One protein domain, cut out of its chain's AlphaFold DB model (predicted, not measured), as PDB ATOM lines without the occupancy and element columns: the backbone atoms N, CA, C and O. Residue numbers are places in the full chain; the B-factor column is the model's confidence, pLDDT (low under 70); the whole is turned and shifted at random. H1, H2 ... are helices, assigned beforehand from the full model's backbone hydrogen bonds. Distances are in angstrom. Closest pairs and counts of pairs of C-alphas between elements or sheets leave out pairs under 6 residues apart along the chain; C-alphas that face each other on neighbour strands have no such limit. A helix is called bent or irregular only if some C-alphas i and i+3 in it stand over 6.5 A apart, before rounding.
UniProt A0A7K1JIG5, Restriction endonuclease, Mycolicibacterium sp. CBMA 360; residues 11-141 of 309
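What this domain is: This is residues 11 to 141 of the 309 residues of the protein "Restriction endonuclease" of Mycolicibacterium sp. CBMA 360 (UniProt A0A7K1JIG5). What does the model look like? One very long helix, H1, makes the longest axis; H2 packs along one side of its second half and H4b along another, while H3 packs on H4a, and residues 11 to 28 of H1 stick out alone as a long arm. H4 is bent into the arms H4a and H4b. What is it made of? The printed part has 131 residues with four named helices, in the order H1, H2, H3, H4, and no named strand; its class is all helix. How compact is it? It is loose, with a radius of gyration of the C-alphas of 19.5 A and spans of 74 by 25 by 20 A, and the arm makes much of the length.

Where its parts are: Where does the first helix run? H1, residues 11 to 54, goes 64.6 A from C-alpha 11 at (-47.697, 18.797, -90.646) to C-alpha 54 at (-41.345, -9.263, -32.859). It is only just irregular, with C-alphas 49 and 52 6.6 A apart. What follows it? H2 is residues 69 to 85, 25.1 A long, and H3 is residues 95 to 104, 14.5 A long. Is the last helix straight? By its hydrogen bonds H4, residues 107 to 130, was assigned as one helix, but it is bent, with C-alphas 115 and 118 7.0 A apart. Its arms are H4a, residues 107 to 115, 12.6 A long, and H4b, residues 118 to 130, 18.0 A long, ending at C-alpha 130 at (-48.199, 11.160, -51.854); H4b is itself irregular, with C-alphas 120 and 123 6.7 A apart.

How they stand to each other: What touches H1? With residues 36 to 54 alone it touches H2 in a helical hairpin, a shallow tilt of 26 degrees, opposite ways, the closest C-alphas being those of Leu 43 and His 77, 5.8 A apart. With residues 37 to 44 alone it touches H4b at a shallow tilt of 13 degrees, opposite ways, closest at the C-alphas of Arg 37 and Thr 129, 5.7 A. With residues 51 to 52 alone it only just touches H4a, with 3 pairs of C-alphas within 8 A, the closest those of Leu 51 and Val 114, 6.2 A. Where is H3? It touches H4a in a helical hairpin at a shallow tilt of 23 degrees, opposite ways, with the C-alphas of His 101 and Asp 109 closest at 4.7 A; H1 and H3 are apart. How do the backbones run? In H3 and H4a every O i to N i+4 pair is within hydrogen-bond range, against 36 of 40 in H1, 12 of 13 in H2 and 7 of 9 in H4b.

The domain as a whole: How far does it reach? The two C-alphas farthest apart are those of Tyr 11 and Asp 61, 74.1 A, and the printed part has no cut. Which links are long? H1 to H2, with 14 residues between them, is a long link. Where is confidence low? The mean pLDDT of the printed part is 74.7, and residues 11 to 34, 87 to 90 and 130 to 141 are under 70.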
ATOM      1  N   TYR A  11     -48.082  18.209 -91.934       36.62
ATOM      2  CA  TYR A  11     -47.697  18.797 -90.646       36.62
ATOM      3  C   TYR A  11     -48.395  18.111 -89.456       36.62
ATOM      4  O   TYR A  11     -47.735  17.801 -88.466       36.62
ATOM      5  N   ASP A  12     -49.676  17.739 -89.585       37.78
ATOM      6  CA  ASP A  12     -50.395  16.968 -88.551       37.78
ATOM      7  C   ASP A  12     -49.868  15.528 -88.390       37.78
ATOM      8  O   ASP A  12     -49.999  14.925 -87.323       37.78
ATOM      9  N   ALA A  13     -49.272  14.958 -89.442       37.41
ATOM     10  CA  ALA A  13     -48.686  13.616 -89.422       37.41
ATOM     11  C   ALA A  13     -47.272  13.574 -88.821       37.41
ATOM     12  O   ALA A  13     -46.832  12.506 -88.404       37.41
ATOM     13  N   VAL A  14     -46.578  14.717 -88.758       37.88
ATOM     14  CA  VAL A  14     -45.241  14.844 -88.153       37.88
ATOM     15  C   VAL A  14     -45.327  15.226 -86.670       37.88
ATOM     16  O   VAL A  14     -44.507  14.759 -85.891       37.88
ATOM     17  N   GLU A  15     -46.350  15.977 -86.237       31.91
ATOM     18  CA  GLU A  15     -46.547  16.296 -84.807       31.91
ATOM     19  C   GLU A  15     -47.189  15.166 -83.981       31.91
ATOM     20  O   GLU A  15     -46.985  15.099 -82.768       31.91
ATOM     21  N   LYS A  16     -47.993  14.290 -84.602       35.38
ATOM     22  CA  LYS A  16     -48.627  13.151 -83.913       35.38
ATOM     23  C   LYS A  16     -47.618  12.162 -83.302       35.38
ATOM     24  O   LYS A  16     -47.783  11.854 -82.128       35.38
ATOM     25  N   PRO A  17     -46.562  11.719 -84.014       34.69
ATOM     26  CA  PRO A  17     -45.539  10.831 -83.463       34.69
ATOM     27  C   PRO A  17     -44.845  11.396 -82.220       34.69
ATOM     28  O   PRO A  17     -44.683  10.676 -81.241       34.69
ATOM     29  N   ASP A  18     -44.490  12.684 -82.221       32.78
ATOM     30  CA  ASP A  18     -43.794  13.313 -81.091       32.78
ATOM     31  C   ASP A  18     -44.715  13.480 -79.872       32.78
ATOM     32  O   ASP A  18     -44.321  13.175 -78.745       32.78
ATOM     33  N   LYS A  19     -45.983  13.864 -80.087       37.41
ATOM     34  CA  LYS A  19     -47.002  13.919 -79.024       37.41
ATOM     35  C   LYS A  19     -47.330  12.529 -78.470       37.41
ATOM     36  O   LYS A  19     -47.480  12.387 -77.257       37.41
ATOM     37  N   ASP A  20     -47.376  11.506 -79.320       39.28
ATOM     38  CA  ASP A  20     -47.618  10.115 -78.925       39.28
ATOM     39  C   ASP A  20     -46.421   9.527 -78.149       39.28
ATOM     40  O   ASP A  20     -46.624   8.804 -77.172       39.28
ATOM     41  N   LEU A  21     -45.178   9.886 -78.499       38.94
ATOM     42  CA  LEU A  21     -43.956   9.510 -77.769       38.94
ATOM     43  C   LEU A  21     -43.845  10.216 -76.410       38.94
ATOM     44  O   LEU A  21     -43.506   9.582 -75.406       38.94
ATOM     45  N   GLU A  22     -44.175  11.507 -76.336       36.06
ATOM     46  CA  GLU A  22     -44.241  12.246 -75.072       36.06
ATOM     47  C   GLU A  22     -45.346  11.707 -74.160       36.06
ATOM     48  O   GLU A  22     -45.123  11.512 -72.959       36.06
ATOM     49  N   GLN A  23     -46.517  11.402 -74.728       36.91
ATOM     50  CA  GLN A  23     -47.643  10.807 -74.019       36.91
ATOM     51  C   GLN A  23     -47.311   9.387 -73.543       36.91
ATOM     52  O   GLN A  23     -47.575   9.056 -72.387       36.91
ATOM     53  N   TYR A  24     -46.658   8.568 -74.367       36.62
ATOM     54  CA  TYR A  24     -46.208   7.228 -73.990       36.62
ATOM     55  C   TYR A  24     -45.116   7.270 -72.911       36.62
ATOM     56  O   TYR A  24     -45.207   6.563 -71.906       36.62
ATOM     57  N   GLY A  25     -44.131   8.163 -73.036       39.47
ATOM     58  CA  GLY A  25     -43.113   8.394 -72.010       39.47
ATOM     59  C   GLY A  25     -43.711   8.913 -70.700       39.47
ATOM     60  O   GLY A  25     -43.305   8.498 -69.612       39.47
ATOM     61  N   TYR A  26     -44.719   9.781 -70.775       45.06
ATOM     62  CA  TYR A  26     -45.479  10.250 -69.619       45.06
ATOM     63  C   TYR A  26     -46.249   9.111 -68.939       45.06
ATOM     64  O   TYR A  26     -46.176   8.984 -67.712       45.06
ATOM     65  N   LEU A  27     -46.929   8.258 -69.711       43.94
ATOM     66  CA  LEU A  27     -47.664   7.093 -69.212       43.94
ATOM     67  C   LEU A  27     -46.729   6.045 -68.600       43.94
ATOM     68  O   LEU A  27     -47.023   5.532 -67.524       43.94
ATOM     69  N   LEU A  28     -45.571   5.787 -69.209       49.75
ATOM     70  CA  LEU A  28     -44.569   4.864 -68.674       49.75
ATOM     71  C   LEU A  28     -43.961   5.387 -67.371       49.75
ATOM     72  O   LEU A  28     -43.874   4.653 -66.386       49.75
ATOM     73  N   ARG A  29     -43.580   6.670 -67.322       56.50
ATOM     74  CA  ARG A  29     -43.114   7.303 -66.079       56.50
ATOM     75  C   ARG A  29     -44.203   7.279 -65.007       56.50
ATOM     76  O   ARG A  29     -43.899   7.063 -63.841       56.50
ATOM     77  N   ARG A  30     -45.471   7.458 -65.386       55.72
ATOM     78  CA  ARG A  30     -46.621   7.363 -64.477       55.72
ATOM     79  C   ARG A  30     -46.805   5.949 -63.929       55.72
ATOM     80  O   ARG A  30     -46.870   5.811 -62.715       55.72
ATOM     81  N   ALA A  31     -46.795   4.932 -64.785       55.12
ATOM     82  CA  ALA A  31     -46.910   3.532 -64.383       55.12
ATOM     83  C   ALA A  31     -45.739   3.095 -63.486       55.12
ATOM     84  O   ALA A  31     -45.945   2.411 -62.489       55.12
ATOM     85  N   ARG A  32     -44.511   3.546 -63.781       60.88
ATOM     86  CA  ARG A  32     -43.336   3.309 -62.923       60.88
ATOM     87  C   ARG A  32     -43.485   3.958 -61.544       60.88
ATOM     88  O   ARG A  32     -43.183   3.320 -60.544       60.88
ATOM     89  N   ARG A  33     -43.978   5.199 -61.472       66.00
ATOM     90  CA  ARG A  33     -44.248   5.875 -60.188       66.00
ATOM     91  C   ARG A  33     -45.324   5.164 -59.375       66.00
ATOM     92  O   ARG A  33     -45.205   5.070 -58.161       66.00
ATOM     93  N   GLU A  34     -46.367   4.691 -60.044       67.81
ATOM     94  CA  GLU A  34     -47.455   3.945 -59.416       67.81
ATOM     95  C   GLU A  34     -46.957   2.607 -58.858       67.81
ATOM     96  O   GLU A  34     -47.209   2.296 -57.700       67.81
ATOM     97  N   ALA A  35     -46.130   1.884 -59.616       70.00
ATOM     98  CA  ALA A  35     -45.458   0.674 -59.150       70.00
ATOM     99  C   ALA A  35     -44.577   0.909 -57.910       70.00
ATOM    100  O   ALA A  35     -44.661   0.151 -56.945       70.00
ATOM    101  N   VAL A  36     -43.744   1.957 -57.923       76.38
ATOM    102  CA  VAL A  36     -42.882   2.319 -56.783       76.38
ATOM    103  C   VAL A  36     -43.719   2.663 -55.553       76.38
ATOM    104  O   VAL A  36     -43.434   2.171 -54.465       76.38
ATOM    105  N   ARG A  37     -44.769   3.474 -55.728       77.44
ATOM    106  CA  ARG A  37     -45.696   3.845 -54.652       77.44
ATOM    107  C   ARG A  37     -46.336   2.613 -54.026       77.44
ATOM    108  O   ARG A  37     -46.211   2.432 -52.823       77.44
ATOM    109  N   ASN A  38     -46.948   1.758 -54.845       76.56
ATOM    110  CA  ASN A  38     -47.626   0.555 -54.367       76.56
ATOM    111  C   ASN A  38     -46.652  -0.351 -53.602       76.56
ATOM    112  O   ASN A  38     -46.980  -0.843 -52.529       76.56
ATOM    113  N   ARG A  39     -45.416  -0.501 -54.102       85.12
ATOM    114  CA  ARG A  39     -44.391  -1.293 -53.418       85.12
ATOM    115  C   ARG A  39     -43.990  -0.700 -52.065       85.12
ATOM    116  O   ARG A  39     -43.823  -1.444 -51.107       85.12
ATOM    117  N   ILE A  40     -43.839   0.621 -51.964       85.06
ATOM    118  CA  ILE A  40     -43.541   1.279 -50.682       85.06
ATOM    119  C   ILE A  40     -44.710   1.108 -49.703       85.06
ATOM    120  O   ILE A  40     -44.473   0.812 -48.535       85.06
ATOM    121  N   GLU A  41     -45.955   1.254 -50.161       84.12
ATOM    122  CA  GLU A  41     -47.150   1.058 -49.330       84.12
ATOM    123  C   GLU A  41     -47.243  -0.377 -48.784       84.12
ATOM    124  O   GLU A  41     -47.500  -0.558 -47.594       84.12
ATOM    125  N   GLU A  42     -46.952  -1.388 -49.612       82.38
ATOM    126  CA  GLU A  42     -46.853  -2.792 -49.184       82.38
ATOM    127  C   GLU A  42     -45.778  -2.989 -48.108       82.38
ATOM    128  O   GLU A  42     -46.055  -3.558 -47.052       82.38
ATOM    129  N   LEU A  43     -44.564  -2.478 -48.339       87.94
ATOM    130  CA  LEU A  43     -43.451  -2.604 -47.394       87.94
ATOM    131  C   LEU A  43     -43.759  -1.931 -46.051       87.94
ATOM    132  O   LEU A  43     -43.452  -2.488 -44.998       87.94
ATOM    133  N   VAL A  44     -44.386  -0.750 -46.074       90.00
ATOM    134  CA  VAL A  44     -44.831  -0.041 -44.863       90.00
ATOM    135  C   VAL A  44     -45.880  -0.861 -44.113       90.00
ATOM    136  O   VAL A  44     -45.777  -0.999 -42.895       90.00
ATOM    137  N   ALA A  45     -46.855  -1.438 -44.819       86.62
ATOM    138  CA  ALA A  45     -47.883  -2.278 -44.208       86.62
ATOM    139  C   ALA A  45     -47.300  -3.558 -43.582       86.62
ATOM    140  O   ALA A  45     -47.734  -3.979 -42.507       86.62
ATOM    141  N   ASP A  46     -46.292  -4.164 -44.212       86.12
ATOM    142  CA  ASP A  46     -45.597  -5.321 -43.651       86.12
ATOM    143  C   ASP A  46     -44.790  -4.964 -42.399       86.12
ATOM    144  O   ASP A  46     -44.841  -5.705 -41.415       86.12
ATOM    145  N   VAL A  47     -44.110  -3.814 -42.379       91.75
ATOM    146  CA  VAL A  47     -43.415  -3.325 -41.176       91.75
ATOM    147  C   VAL A  47     -44.413  -3.025 -40.049       91.75
ATOM    148  O   VAL A  47     -44.191  -3.480 -38.927       91.75
ATOM    149  N   ASP A  48     -45.540  -2.362 -40.343       91.06
ATOM    150  CA  ASP A  48     -46.634  -2.113 -39.383       91.06
ATOM    151  C   ASP A  48     -47.139  -3.417 -38.738       91.06
ATOM    152  O   ASP A  48     -47.436  -3.461 -37.544       91.06
ATOM    153  N   ARG A  49     -47.232  -4.494 -39.526       91.75
ATOM    154  CA  ARG A  49     -47.705  -5.802 -39.062       91.75
ATOM    155  C   ARG A  49     -46.646  -6.571 -38.272       91.75
ATOM    156  O   ARG A  49     -46.994  -7.276 -37.329       91.75
ATOM    157  N   LEU A  50     -45.381  -6.506 -38.680       89.88
ATOM    158  CA  LEU A  50     -44.297  -7.300 -38.092       89.88
ATOM    159  C   LEU A  50     -43.775  -6.711 -36.783       89.88
ATOM    160  O   LEU A  50     -43.444  -7.474 -35.879       89.88
ATOM    161  N   LEU A  51     -43.713  -5.383 -36.669       93.25
ATOM    162  CA  LEU A  51     -43.132  -4.698 -35.514       93.25
ATOM    163  C   LEU A  51     -43.762  -5.112 -34.168       93.25
ATOM    164  O   LEU A  51     -43.009  -5.489 -33.275       93.25
ATOM    165  N   PRO A  52     -45.100  -5.150 -34.005       90.25
ATOM    166  CA  PRO A  52     -45.710  -5.606 -32.754       90.25
ATOM    167  C   PRO A  52     -45.466  -7.091 -32.461       90.25
ATOM    168  O   PRO A  52     -45.397  -7.480 -31.303       90.25
ATOM    169  N   LEU A  53     -45.338  -7.924 -33.502       89.69
ATOM    170  CA  LEU A  53     -45.147  -9.369 -33.348       89.69
ATOM    171  C   LEU A  53     -43.750  -9.711 -32.836       89.69
ATOM    172  O   LEU A  53     -43.602 -10.652 -32.066       89.69
ATOM    173  N   ILE A  54     -42.726  -8.964 -33.259       91.56
ATOM    174  CA  ILE A  54     -41.345  -9.263 -32.859       91.56
ATOM    175  C   ILE A  54     -41.044  -8.865 -31.412       91.56
ATOM    176  O   ILE A  54     -40.161  -9.464 -30.804       91.56
ATOM    177  N   VAL A  55     -41.756  -7.873 -30.870       91.62
ATOM    178  CA  VAL A  55     -41.610  -7.437 -29.472       91.62
ATOM    179  C   VAL A  55     -42.591  -8.140 -28.532       91.62
ATOM    180  O   VAL A  55     -42.513  -7.954 -27.318       91.62
ATOM    181  N   ASP A  56     -43.499  -8.963 -29.064       91.50
ATOM    182  CA  ASP A  56     -44.438  -9.728 -28.248       91.50
ATOM    183  C   ASP A  56     -43.679 -10.698 -27.331       91.50
ATOM    184  O   ASP A  56     -42.835 -11.483 -27.766       91.50
ATOM    185  N   GLY A  57     -43.945 -10.611 -26.029       85.75
ATOM    186  CA  GLY A  57     -43.232 -11.383 -25.009       85.75
ATOM    187  C   GLY A  57     -41.802 -10.916 -24.692       85.75
ATOM    188  O   GLY A  57     -41.139 -11.558 -23.877       85.75
ATOM    189  N   VAL A  58     -41.325  -9.807 -25.270       89.25
ATOM    190  CA  VAL A  58     -40.002  -9.223 -24.985       89.25
ATOM    191  C   VAL A  58     -40.129  -8.128 -23.926       89.25
ATOM    192  O   VAL A  58     -40.936  -7.209 -24.066       89.25
ATOM    193  N   ALA A  59     -39.313  -8.187 -22.870       88.88
ATOM    194  CA  ALA A  59     -39.284  -7.135 -21.854       88.88
ATOM    195  C   ALA A  59     -38.821  -5.791 -22.453       88.88
ATOM    196  O   ALA A  59     -37.882  -5.740 -23.246       88.88
ATOM    197  N   THR A  60     -39.470  -4.693 -22.060       86.56
ATOM    198  CA  THR A  60     -39.220  -3.339 -22.598       86.56
ATOM    199  C   THR A  60     -37.826  -2.792 -22.285       86.56
ATOM    200  O   THR A  60     -37.338  -1.894 -22.963       86.56
ATOM    201  N   ASP A  61     -37.181  -3.322 -21.249       87.88
ATOM    202  CA  ASP A  61     -35.836  -2.980 -20.784       87.88
ATOM    203  C   ASP A  61     -34.795  -4.065 -21.105       87.88
ATOM    204  O   ASP A  61     -33.696  -4.045 -20.557       87.88
ATOM    205  N   ALA A  62     -35.121  -5.015 -21.990       88.62
ATOM    206  CA  ALA A  62     -34.201  -6.075 -22.381       88.62
ATOM    207  C   ALA A  62     -32.999  -5.521 -23.168       88.62
ATOM    208  O   ALA A  62     -33.137  -5.073 -24.308       88.62
ATOM    209  N   ASP A  63     -31.812  -5.620 -22.574       89.31
ATOM    210  CA  ASP A  63     -30.542  -5.224 -23.198       89.31
ATOM    211  C   ASP A  63     -29.897  -6.363 -24.016       89.31
ATOM    212  O   ASP A  63     -28.894  -6.156 -24.702       89.31
ATOM    213  N   ASP A  64     -30.458  -7.572 -23.979       88.56
ATOM    214  CA  ASP A  64     -29.969  -8.685 -24.792       88.56
ATOM    215  C   ASP A  64     -30.383  -8.520 -26.269       88.56
ATOM    216  O   ASP A  64     -31.487  -8.031 -26.553       88.56
ATOM    217  N   PRO A  65     -29.531  -8.933 -27.232       90.00
ATOM    218  CA  PRO A  65     -29.897  -8.989 -28.643       90.00
ATOM    219  C   PRO A  65     -31.167  -9.812 -28.868       90.00
ATOM    220  O   PRO A  65     -31.282 -10.949 -28.407       90.00
ATOM    221  N   LEU A  66     -32.118  -9.255 -29.616       89.06
ATOM    222  CA  LEU A  66     -33.361  -9.939 -29.942       89.06
ATOM    223  C   LEU A  66     -33.151 -10.895 -31.122       89.06
ATOM    224  O   LEU A  66     -33.137 -10.487 -32.286       89.06
ATOM    225  N   GLU A  67     -33.043 -12.189 -30.830       83.19
ATOM    226  CA  GLU A  67     -32.970 -13.236 -31.849       83.19
ATOM    227  C   GLU A  67     -34.369 -13.646 -32.328       83.19
ATOM    228  O   GLU A  67     -34.949 -14.639 -31.894       83.19
ATOM    229  N   HIS A  68     -34.926 -12.874 -33.264       83.56
ATOM    230  CA  HIS A  68     -36.184 -13.213 -33.931       83.56
ATOM    231  C   HIS A  68     -36.043 -13.051 -35.445       83.56
ATOM    232  O   HIS A  68     -35.609 -12.010 -35.933       83.56
ATOM    233  N   SER A  69     -36.478 -14.047 -36.221       78.75
ATOM    234  CA  SER A  69     -36.434 -14.029 -37.697       78.75
ATOM    235  C   SER A  69     -37.090 -12.798 -38.352       78.75
ATOM    236  O   SER A  69     -36.651 -12.362 -39.414       78.75
ATOM    237  N   GLY A  70     -38.099 -12.192 -37.715       82.94
ATOM    238  CA  GLY A  70     -38.764 -10.980 -38.190       82.94
ATOM    239  C   GLY A  70     -37.878  -9.734 -38.136       82.94
ATOM    240  O   GLY A  70     -38.087  -8.814 -38.921       82.94
ATOM    241  N   THR A  71     -36.846  -9.717 -37.288       90.44
ATOM    242  CA  THR A  71     -35.900  -8.593 -37.196       90.44
ATOM    243  C   THR A  71     -35.071  -8.430 -38.470       90.44
ATOM    244  O   THR A  71     -34.837  -7.306 -38.914       90.44
ATOM    245  N   ALA A  72     -34.654  -9.538 -39.092       88.38
ATOM    246  CA  ALA A  72     -33.964  -9.527 -40.379       88.38
ATOM    247  C   ALA A  72     -34.898  -9.027 -41.486       88.38
ATOM    248  O   ALA A  72     -34.530  -8.140 -42.253       88.38
ATOM    249  N   LEU A  73     -36.137  -9.523 -41.486       85.88
ATOM    250  CA  LEU A  73     -37.146  -9.148 -42.469       85.88
ATOM    251  C   LEU A  73     -37.455  -7.645 -42.419       85.88
ATOM    252  O   LEU A  73     -37.436  -6.985 -43.453       85.88
ATOM    253  N   ILE A  74     -37.648  -7.070 -41.227       91.06
ATOM    254  CA  ILE A  74     -37.886  -5.625 -41.073       91.06
ATOM    255  C   ILE A  74     -36.707  -4.808 -41.618       91.06
ATOM    256  O   ILE A  74     -36.927  -3.839 -42.341       91.06
ATOM    257  N   ARG A  75     -35.454  -5.208 -41.358       93.06
ATOM    258  CA  ARG A  75     -34.273  -4.508 -41.906       93.06
ATOM    259  C   ARG A  75     -34.258  -4.515 -43.428       93.06
ATOM    260  O   ARG A  75     -33.944  -3.494 -44.032       93.06
ATOM    261  N   GLU A  76     -34.594  -5.648 -44.040       89.69
ATOM    262  CA  GLU A  76     -34.688  -5.772 -45.497       89.69
ATOM    263  C   GLU A  76     -35.775  -4.853 -46.063       89.69
ATOM    264  O   GLU A  76     -35.526  -4.143 -47.038       89.69
ATOM    265  N   HIS A  77     -36.942  -4.802 -45.411       87.62
ATOM    266  CA  HIS A  77     -38.055  -3.949 -45.832       87.62
ATOM    267  C   HIS A  77     -37.676  -2.471 -45.754       87.62
ATOM    268  O   HIS A  77     -37.861  -1.729 -46.717       87.62
ATOM    269  N   ILE A  78     -37.071  -2.048 -44.641       91.56
ATOM    270  CA  ILE A  78     -36.587  -0.677 -44.470       91.56
ATOM    271  C   ILE A  78     -35.512  -0.333 -45.508       91.56
ATOM    272  O   ILE A  78     -35.578   0.730 -46.122       91.56
ATOM    273  N   ALA A  79     -34.552  -1.225 -45.761       87.44
ATOM    274  CA  ALA A  79     -33.516  -0.994 -46.767       87.44
ATOM    275  C   ALA A  79     -34.095  -0.900 -48.191       87.44
ATOM    276  O   ALA A  79     -33.594  -0.142 -49.025       87.44
ATOM    277  N   GLU A  80     -35.153  -1.654 -48.504       84.06
ATOM    278  CA  GLU A  80     -35.870  -1.528 -49.775       84.06
ATOM    279  C   GLU A  80     -36.614  -0.192 -49.877       84.06
ATOM    280  O   GLU A  80     -36.457   0.499 -50.885       84.06
ATOM    281  N   VAL A  81     -37.323   0.228 -48.824       85.88
ATOM    282  CA  VAL A  81     -37.961   1.555 -48.756       85.88
ATOM    283  C   VAL A  81     -36.934   2.668 -48.983       85.88
ATOM    284  O   VAL A  81     -37.170   3.572 -49.782       85.88
ATOM    285  N   GLU A  82     -35.762   2.592 -48.349       84.88
ATOM    286  CA  GLU A  82     -34.704   3.593 -48.513       84.88
ATOM    287  C   GLU A  82     -34.159   3.673 -49.943       84.88
ATOM    288  O   GLU A  82     -33.866   4.776 -50.415       84.88
ATOM    289  N   ARG A  83     -34.032   2.530 -50.633       81.00
ATOM    290  CA  ARG A  83     -33.611   2.478 -52.043       81.00
ATOM    291  C   ARG A  83     -34.674   3.042 -52.977       81.00
ATOM    292  O   ARG A  83     -34.327   3.760 -53.909       81.00
ATOM    293  N   LEU A  84     -35.947   2.721 -52.738       78.38
ATOM    294  CA  LEU A  84     -37.065   3.176 -53.568       78.38
ATOM    295  C   LEU A  84     -37.351   4.672 -53.395       78.38
ATOM    296  O   LEU A  84     -37.737   5.327 -54.358       78.38
ATOM    297  N   LEU A  85     -37.139   5.214 -52.193       76.56
ATOM    298  CA  LEU A  85     -37.276   6.647 -51.923       76.56
ATOM    299  C   LEU A  85     -36.088   7.477 -52.430       76.56
ATOM    300  O   LEU A  85     -36.250   8.676 -52.621       76.56
ATOM    301  N   ALA A  86     -34.905   6.890 -52.650       73.38
ATOM    302  CA  ALA A  86     -33.715   7.605 -53.133       73.38
ATOM    303  C   ALA A  86     -33.543   8.989 -52.450       73.38
ATOM    304  O   ALA A  86     -33.494   9.049 -51.225       73.38
ATOM    305  N   ASP A  87     -33.483  10.099 -53.187       64.06
ATOM    306  CA  ASP A  87     -33.312  11.448 -52.616       64.06
ATOM    307  C   ASP A  87     -34.630  12.205 -52.361       64.06
ATOM    308  O   ASP A  87     -34.611  13.385 -52.021       64.06
ATOM    309  N   THR A  88     -35.793  11.559 -52.497       63.22
ATOM    310  CA  THR A  88     -37.099  12.249 -52.387       63.22
ATOM    311  C   THR A  88     -37.640  12.321 -50.978       63.22
ATOM    312  O   THR A  88     -38.613  13.029 -50.718       63.22
ATOM    313  N   CYS A  89     -37.018  11.584 -50.067       68.44
ATOM    314  CA  CYS A  89     -37.276  11.690 -48.651       68.44
ATOM    315  C   CYS A  89     -36.133  12.496 -48.020       68.44
ATOM    316  O   CYS A  89     -34.976  12.073 -48.122       68.44
ATOM    317  N   PRO A  90     -36.422  13.624 -47.345       66.75
ATOM    318  CA  PRO A  90     -35.403  14.382 -46.626       66.75
ATOM    319  C   PRO A  90     -34.773  13.572 -45.482       66.75
ATOM    320  O   PRO A  90     -33.693  13.930 -45.012       66.75
ATOM    321  N   ARG A  91     -35.414  12.464 -45.075       77.31
ATOM    322  CA  ARG A  91     -34.988  11.570 -43.992       77.31
ATOM    323  C   ARG A  91     -34.791  12.339 -42.686       77.31
ATOM    324  O   ARG A  91     -33.824  12.123 -41.950       77.31
ATOM    325  N   ALA A  92     -35.702  13.269 -42.422       70.31
ATOM    326  CA  ALA A  92     -35.678  14.105 -41.237       70.31
ATOM    327  C   ALA A  92     -36.173  13.336 -39.997       70.31
ATOM    328  O   ALA A  92     -36.812  12.293 -40.078       70.31
ATOM    329  N   GLY A  93     -35.879  13.837 -38.798       78.69
ATOM    330  CA  GLY A  93     -36.353  13.206 -37.562       78.69
ATOM    331  C   GLY A  93     -35.545  11.966 -37.168       78.69
ATOM    332  O   GLY A  93     -34.329  12.046 -37.002       78.69
ATOM    333  N   ARG A  94     -36.217  10.831 -36.930       91.56
ATOM    334  CA  ARG A  94     -35.633   9.684 -36.206       91.56
ATOM    335  C   ARG A  94     -34.930   8.633 -37.075       91.56
ATOM    336  O   ARG A  94     -34.477   7.629 -36.540       91.56
ATOM    337  N   TRP A  95     -34.741   8.862 -38.376       90.00
ATOM    338  CA  TRP A  95     -34.026   7.921 -39.262       90.00
ATOM    339  C   TRP A  95     -32.648   7.466 -38.747       90.00
ATOM    340  O   TRP A  95     -32.380   6.261 -38.764       90.00
ATOM    341  N   PRO A  96     -31.764   8.358 -38.247       89.62
ATOM    342  CA  PRO A  96     -30.479   7.931 -37.692       89.62
ATOM    343  C   PRO A  96     -30.635   7.075 -36.428       89.62
ATOM    344  O   PRO A  96     -29.843   6.159 -36.210       89.62
ATOM    345  N   HIS A  97     -31.664   7.356 -35.620       91.56
ATOM    346  CA  HIS A  97     -31.990   6.577 -34.426       91.56
ATOM    347  C   HIS A  97     -32.460   5.178 -34.815       91.56
ATOM    348  O   HIS A  97     -31.854   4.215 -34.363       91.56
ATOM    349  N   MET A  98     -33.395   5.062 -35.762       93.75
ATOM    350  CA  MET A  98     -33.876   3.773 -36.268       93.75
ATOM    351  C   MET A  98     -32.742   2.903 -36.811       93.75
ATOM    352  O   MET A  98     -32.648   1.722 -36.492       93.75
ATOM    353  N   ARG A  99     -31.828   3.480 -37.602       92.25
ATOM    354  CA  ARG A  99     -30.661   2.748 -38.129       92.25
ATOM    355  C   ARG A  99     -29.732   2.267 -37.020       92.25
ATOM    356  O   ARG A  99     -29.211   1.157 -37.105       92.25
ATOM    357  N   ARG A 100     -29.528   3.085 -35.985       93.88
ATOM    358  CA  ARG A 100     -28.712   2.730 -34.819       93.88
ATOM    359  C   ARG A 100     -29.372   1.626 -33.992       93.88
ATOM    360  O   ARG A 100     -28.706   0.640 -33.701       93.88
ATOM    361  N   HIS A 101     -30.654   1.774 -33.673       95.50
ATOM    362  CA  HIS A 101     -31.443   0.798 -32.923       95.50
ATOM    363  C   HIS A 101     -31.505  -0.537 -33.663       95.50
ATOM    364  O   HIS A 101     -31.210  -1.578 -33.087       95.50
ATOM    365  N   MET A 102     -31.714  -0.515 -34.983       93.94
ATOM    366  CA  MET A 102     -31.516  -1.705 -35.799       93.94
ATOM    367  C   MET A 102     -30.074  -2.213 -35.650       93.94
ATOM    368  O   MET A 102     -29.880  -3.377 -35.334       93.94
ATOM    369  N   SER A 103     -29.021  -1.420 -35.841       91.50
ATOM    370  CA  SER A 103     -27.644  -1.949 -35.773       91.50
ATOM    371  C   SER A 103     -27.284  -2.640 -34.449       91.50
ATOM    372  O   SER A 103     -26.474  -3.564 -34.482       91.50
ATOM    373  N   PHE A 104     -27.838  -2.201 -33.321       91.94
ATOM    374  CA  PHE A 104     -27.631  -2.836 -32.016       91.94
ATOM    375  C   PHE A 104     -28.563  -4.030 -31.805       91.94
ATOM    376  O   PHE A 104     -28.103  -5.105 -31.426       91.94
ATOM    377  N   GLY A 105     -29.841  -3.877 -32.152       91.12
ATOM    378  CA  GLY A 105     -30.807  -4.967 -32.218       91.12
ATOM    379  C   GLY A 105     -31.184  -5.565 -30.865       91.12
ATOM    380  O   GLY A 105     -31.665  -6.698 -30.848       91.12
ATOM    381  N   GLN A 106     -30.968  -4.848 -29.761       94.94
ATOM    382  CA  GLN A 106     -31.374  -5.272 -28.420       94.94
ATOM    383  C   GLN A 106     -32.902  -5.210 -28.285       94.94
ATOM    384  O   GLN A 106     -33.566  -4.479 -29.022       94.94
ATOM    385  N   GLY A 107     -33.492  -5.959 -27.351       91.38
ATOM    386  CA  GLY A 107     -34.948  -5.945 -27.138       91.38
ATOM    387  C   GLY A 107     -35.512  -4.532 -26.923       91.38
ATOM    388  O   GLY A 107     -36.505  -4.156 -27.546       91.38
ATOM    389  N   ARG A 108     -34.816  -3.710 -26.130       93.00
ATOM    390  CA  ARG A 108     -35.134  -2.294 -25.916       93.00
ATOM    391  C   ARG A 108     -35.038  -1.452 -27.190       93.00
ATOM    392  O   ARG A 108     -35.882  -0.586 -27.397       93.00
ATOM    393  N   ASP A 109     -34.059  -1.711 -28.058       95.25
ATOM    394  CA  ASP A 109     -33.941  -1.004 -29.339       95.25
ATOM    395  C   ASP A 109     -35.165  -1.258 -30.231       95.25
ATOM    396  O   ASP A 109     -35.638  -0.355 -30.916       95.25
ATOM    397  N   TRP A 110     -35.703  -2.481 -30.224       94.88
ATOM    398  CA  TRP A 110     -36.908  -2.809 -30.988       94.88
ATOM    399  C   TRP A 110     -38.163  -2.155 -30.413       94.88
ATOM    400  O   TRP A 110     -39.005  -1.700 -31.187       94.88
ATOM    401  N   TRP A 111     -38.261  -2.024 -29.089       94.94
ATOM    402  CA  TRP A 111     -39.297  -1.204 -28.456       94.94
ATOM    403  C   TRP A 111     -39.166   0.281 -28.829       94.94
ATOM    404  O   TRP A 111     -40.163   0.887 -29.220       94.94
ATOM    405  N   ASP A 112     -37.954   0.846 -28.831       95.25
ATOM    406  CA  ASP A 112     -37.706   2.224 -29.291       95.25
ATOM    407  C   ASP A 112     -38.124   2.414 -30.766       95.25
ATOM    408  O   ASP A 112     -38.699   3.447 -31.132       95.25
ATOM    409  N   ILE A 113     -37.915   1.401 -31.618       95.69
ATOM    410  CA  ILE A 113     -38.383   1.427 -33.011       95.69
ATOM    411  C   ILE A 113     -39.915   1.435 -33.079       95.69
ATOM    412  O   ILE A 113     -40.478   2.247 -33.814       95.69
ATOM    413  N   VAL A 114     -40.589   0.562 -32.324       94.56
ATOM    414  CA  VAL A 114     -42.060   0.452 -32.291       94.56
ATOM    415  C   VAL A 114     -42.708   1.743 -31.787       94.56
ATOM    416  O   VAL A 114     -43.671   2.225 -32.383       94.56
ATOM    417  N   GLU A 115     -42.195   2.302 -30.693       93.75
ATOM    418  CA  GLU A 115     -42.850   3.397 -29.974       93.75
ATOM    419  C   GLU A 115     -42.462   4.783 -30.491       93.75
ATOM    420  O   GLU A 115     -43.273   5.711 -30.438       93.75
ATOM    421  N   LEU A 116     -41.227   4.947 -30.980       93.06
ATOM    422  CA  LEU A 116     -40.658   6.265 -31.255       93.06
ATOM    423  C   LEU A 116     -40.239   6.427 -32.712       93.06
ATOM    424  O   LEU A 116     -40.646   7.393 -33.363       93.06
ATOM    425  N   ASP A 117     -39.407   5.525 -33.230       94.38
ATOM    426  CA  ASP A 117     -38.792   5.744 -34.538       94.38
ATOM    427  C   ASP A 117     -39.783   5.538 -35.680       94.38
ATOM    428  O   ASP A 117     -39.972   6.432 -36.509       94.38
ATOM    429  N   TRP A 118     -40.440   4.379 -35.718       94.75
ATOM    430  CA  TRP A 118     -41.354   4.026 -36.795       94.75
ATOM    431  C   TRP A 118     -42.562   4.971 -36.875       94.75
ATOM    432  O   TRP A 118     -42.823   5.483 -37.969       94.75
ATOM    433  N   PRO A 119     -43.236   5.343 -35.765       92.06
ATOM    434  CA  PRO A 119     -44.301   6.347 -35.797       92.06
ATOM    435  C   PRO A 119     -43.836   7.728 -36.274       92.06
ATOM    436  O   PRO A 119     -44.626   8.465 -36.864       92.06
ATOM    437  N   SER A 120     -42.565   8.086 -36.047       90.62
ATOM    438  CA  SER A 120     -41.985   9.342 -36.538       90.62
ATOM    439  C   SER A 120     -41.675   9.301 -38.035       90.62
ATOM    440  O   SER A 120     -41.809  10.321 -38.705       90.62
ATOM    441  N   ILE A 121     -41.211   8.162 -38.545       90.31
ATOM    442  CA  ILE A 121     -40.674   8.015 -39.903       90.31
ATOM    443  C   ILE A 121     -41.770   7.654 -40.913       90.31
ATOM    444  O   ILE A 121     -41.789   8.158 -42.037       90.31
ATOM    445  N   ARG A 122     -42.722   6.810 -40.509       89.44
ATOM    446  CA  ARG A 122     -43.815   6.318 -41.357       89.44
ATOM    447  C   ARG A 122     -44.611   7.439 -42.046       89.44
ATOM    448  O   ARG A 122     -44.820   7.333 -43.255       89.44
ATOM    449  N   PRO A 123     -45.032   8.526 -41.367       83.81
ATOM    450  CA  PRO A 123     -45.757   9.612 -42.028       83.81
ATOM    451  C   PRO A 123     -44.926  10.331 -43.095       83.81
ATOM    452  O   PRO A 123     -45.480  10.755 -44.104       83.81
ATOM    453  N   GLU A 124     -43.609  10.449 -42.898       82.94
ATOM    454  CA  GLU A 124     -42.693  11.068 -43.864       82.94
ATOM    455  C   GLU A 124     -42.547  10.199 -45.122       82.94
ATOM    456  O   GLU A 124     -42.639  10.718 -46.233       82.94
ATOM    457  N   ILE A 125     -42.417   8.876 -44.957       86.31
ATOM    458  CA  ILE A 125     -42.413   7.909 -46.069       86.31
ATOM    459  C   ILE A 125     -43.703   8.041 -46.885       86.31
ATOM    460  O   ILE A 125     -43.659   8.230 -48.101       86.31
ATOM    461  N   LEU A 126     -44.858   7.995 -46.217       82.62
ATOM    462  CA  LEU A 126     -46.154   8.087 -46.886       82.62
ATOM    463  C   LEU A 126     -46.345   9.455 -47.563       82.62
ATOM    464  O   LEU A 126     -46.814   9.518 -48.699       82.62
ATOM    465  N   ALA A 127     -45.911  10.550 -46.938       76.88
ATOM    466  CA  ALA A 127     -45.956  11.880 -47.543       76.88
ATOM    467  C   ALA A 127     -45.075  11.983 -48.799       76.88
ATOM    468  O   ALA A 127     -45.521  12.533 -49.810       76.88
ATOM    469  N   ALA A 128     -43.870  11.405 -48.772       73.75
ATOM    470  CA  ALA A 128     -42.974  11.351 -49.927       73.75
ATOM    471  C   ALA A 128     -43.580  10.550 -51.091       73.75
ATOM    472  O   ALA A 128     -43.379  10.900 -52.252       73.75
ATOM    473  N   THR A 129     -44.384   9.521 -50.801       70.56
ATOM    474  CA  THR A 129     -45.139   8.806 -51.843       70.56
ATOM    475  C   THR A 129     -46.355   9.585 -52.352       70.56
ATOM    476  O   THR A 129     -46.725   9.440 -53.515       70.56
ATOM    477  N   ALA A 130     -46.973  10.435 -51.525       61.69
ATOM    478  CA  ALA A 130     -48.199  11.160 -51.854       61.69
ATOM    479  C   ALA A 130     -47.980  12.474 -52.631       61.69
ATOM    480  O   ALA A 130     -48.873  12.883 -53.377       61.69
ATOM    481  N   ALA A 131     -46.824  13.131 -52.485       55.16
ATOM    482  CA  ALA A 131     -46.571  14.452 -53.063       55.16
ATOM    483  C   ALA A 131     -46.572  14.453 -54.615       55.16
ATOM    484  O   ALA A 131     -45.913  13.615 -55.233       55.16
ATOM    485  N   PRO A 132     -47.253  15.410 -55.282       45.66
ATOM    486  CA  PRO A 132     -47.221  15.558 -56.742       45.66
ATOM    487  C   PRO A 132     -45.976  16.287 -57.302       45.66
ATOM    488  O   PRO A 132     -46.014  16.744 -58.442       45.66
ATOM    489  N   SER A 133     -44.884  16.425 -56.541       33.78
ATOM    490  CA  SER A 133     -43.760  17.318 -56.877       33.78
ATOM    491  C   SER A 133     -42.435  16.583 -57.103       33.78
ATOM    492  O   SER A 133     -42.007  15.832 -56.235       33.78
ATOM    493  N   ASP A 134     -41.785  16.935 -58.220       35.66
ATOM    494  CA  ASP A 134     -40.424  16.603 -58.684       35.66
ATOM    495  C   ASP A 134     -40.117  15.107 -58.920       35.66
ATOM    496  O   ASP A 134     -40.730  14.232 -58.305       35.66
ATOM    497  N   PRO A 135     -39.258  14.758 -59.903       39.22
ATOM    498  CA  PRO A 135     -39.077  13.383 -60.315       39.22
ATOM    499  C   PRO A 135     -38.494  12.612 -59.141       39.22
ATOM    500  O   PRO A 135     -37.366  12.864 -58.724       39.22
ATOM    501  N   LEU A 136     -39.252  11.629 -58.649       38.25
ATOM    502  CA  LEU A 136     -38.649  10.534 -57.911       38.25
ATOM    503  C   LEU A 136     -37.468  10.046 -58.765       38.25
ATOM    504  O   LEU A 136     -37.725   9.696 -59.927       38.25
ATOM    505  N   PRO A 137     -36.208  10.081 -58.279       39.31
ATOM    506  CA  PRO A 137     -35.104   9.442 -58.960       39.31
ATOM    507  C   PRO A 137     -35.550   8.008 -59.147       39.31
ATOM    508  O   PRO A 137     -35.718   7.274 -58.178       39.31
ATOM    509  N   VAL A 138     -35.867   7.651 -60.386       42.66
ATOM    510  CA  VAL A 138     -36.151   6.269 -60.729       42.66
ATOM    511  C   VAL A 138     -34.803   5.597 -60.527       42.66
ATOM    512  O   VAL A 138     -33.867   5.962 -61.242       42.66
ATOM    513  N   PRO A 139     -34.639   4.707 -59.534       39.94
ATOM    514  CA  PRO A 139     -33.394   3.970 -59.425       39.94
ATOM    515  C   PRO A 139     -33.169   3.262 -60.767       39.94
ATOM    516  O   PRO A 139     -34.149   2.841 -61.388       39.94
ATOM    517  N   ASP A 140     -31.920   3.063 -61.194       42.19
ATOM    518  CA  ASP A 140     -31.555   2.255 -62.382       42.19
ATOM    519  C   ASP A 140     -31.926   0.755 -62.228       42.19
ATOM    520  O   ASP A 140     -31.327  -0.142 -62.817       42.19
ATOM    521  N   ILE A 141     -32.908   0.456 -61.380       40.66
ATOM    522  CA  ILE A 141     -33.496  -0.845 -61.137       40.66
ATOM    523  C   ILE A 141     -34.758  -0.918 -61.997       40.66
ATOM    524  O   ILE A 141     -35.694  -0.134 -61.828       40.66
TER     525      ILE A 141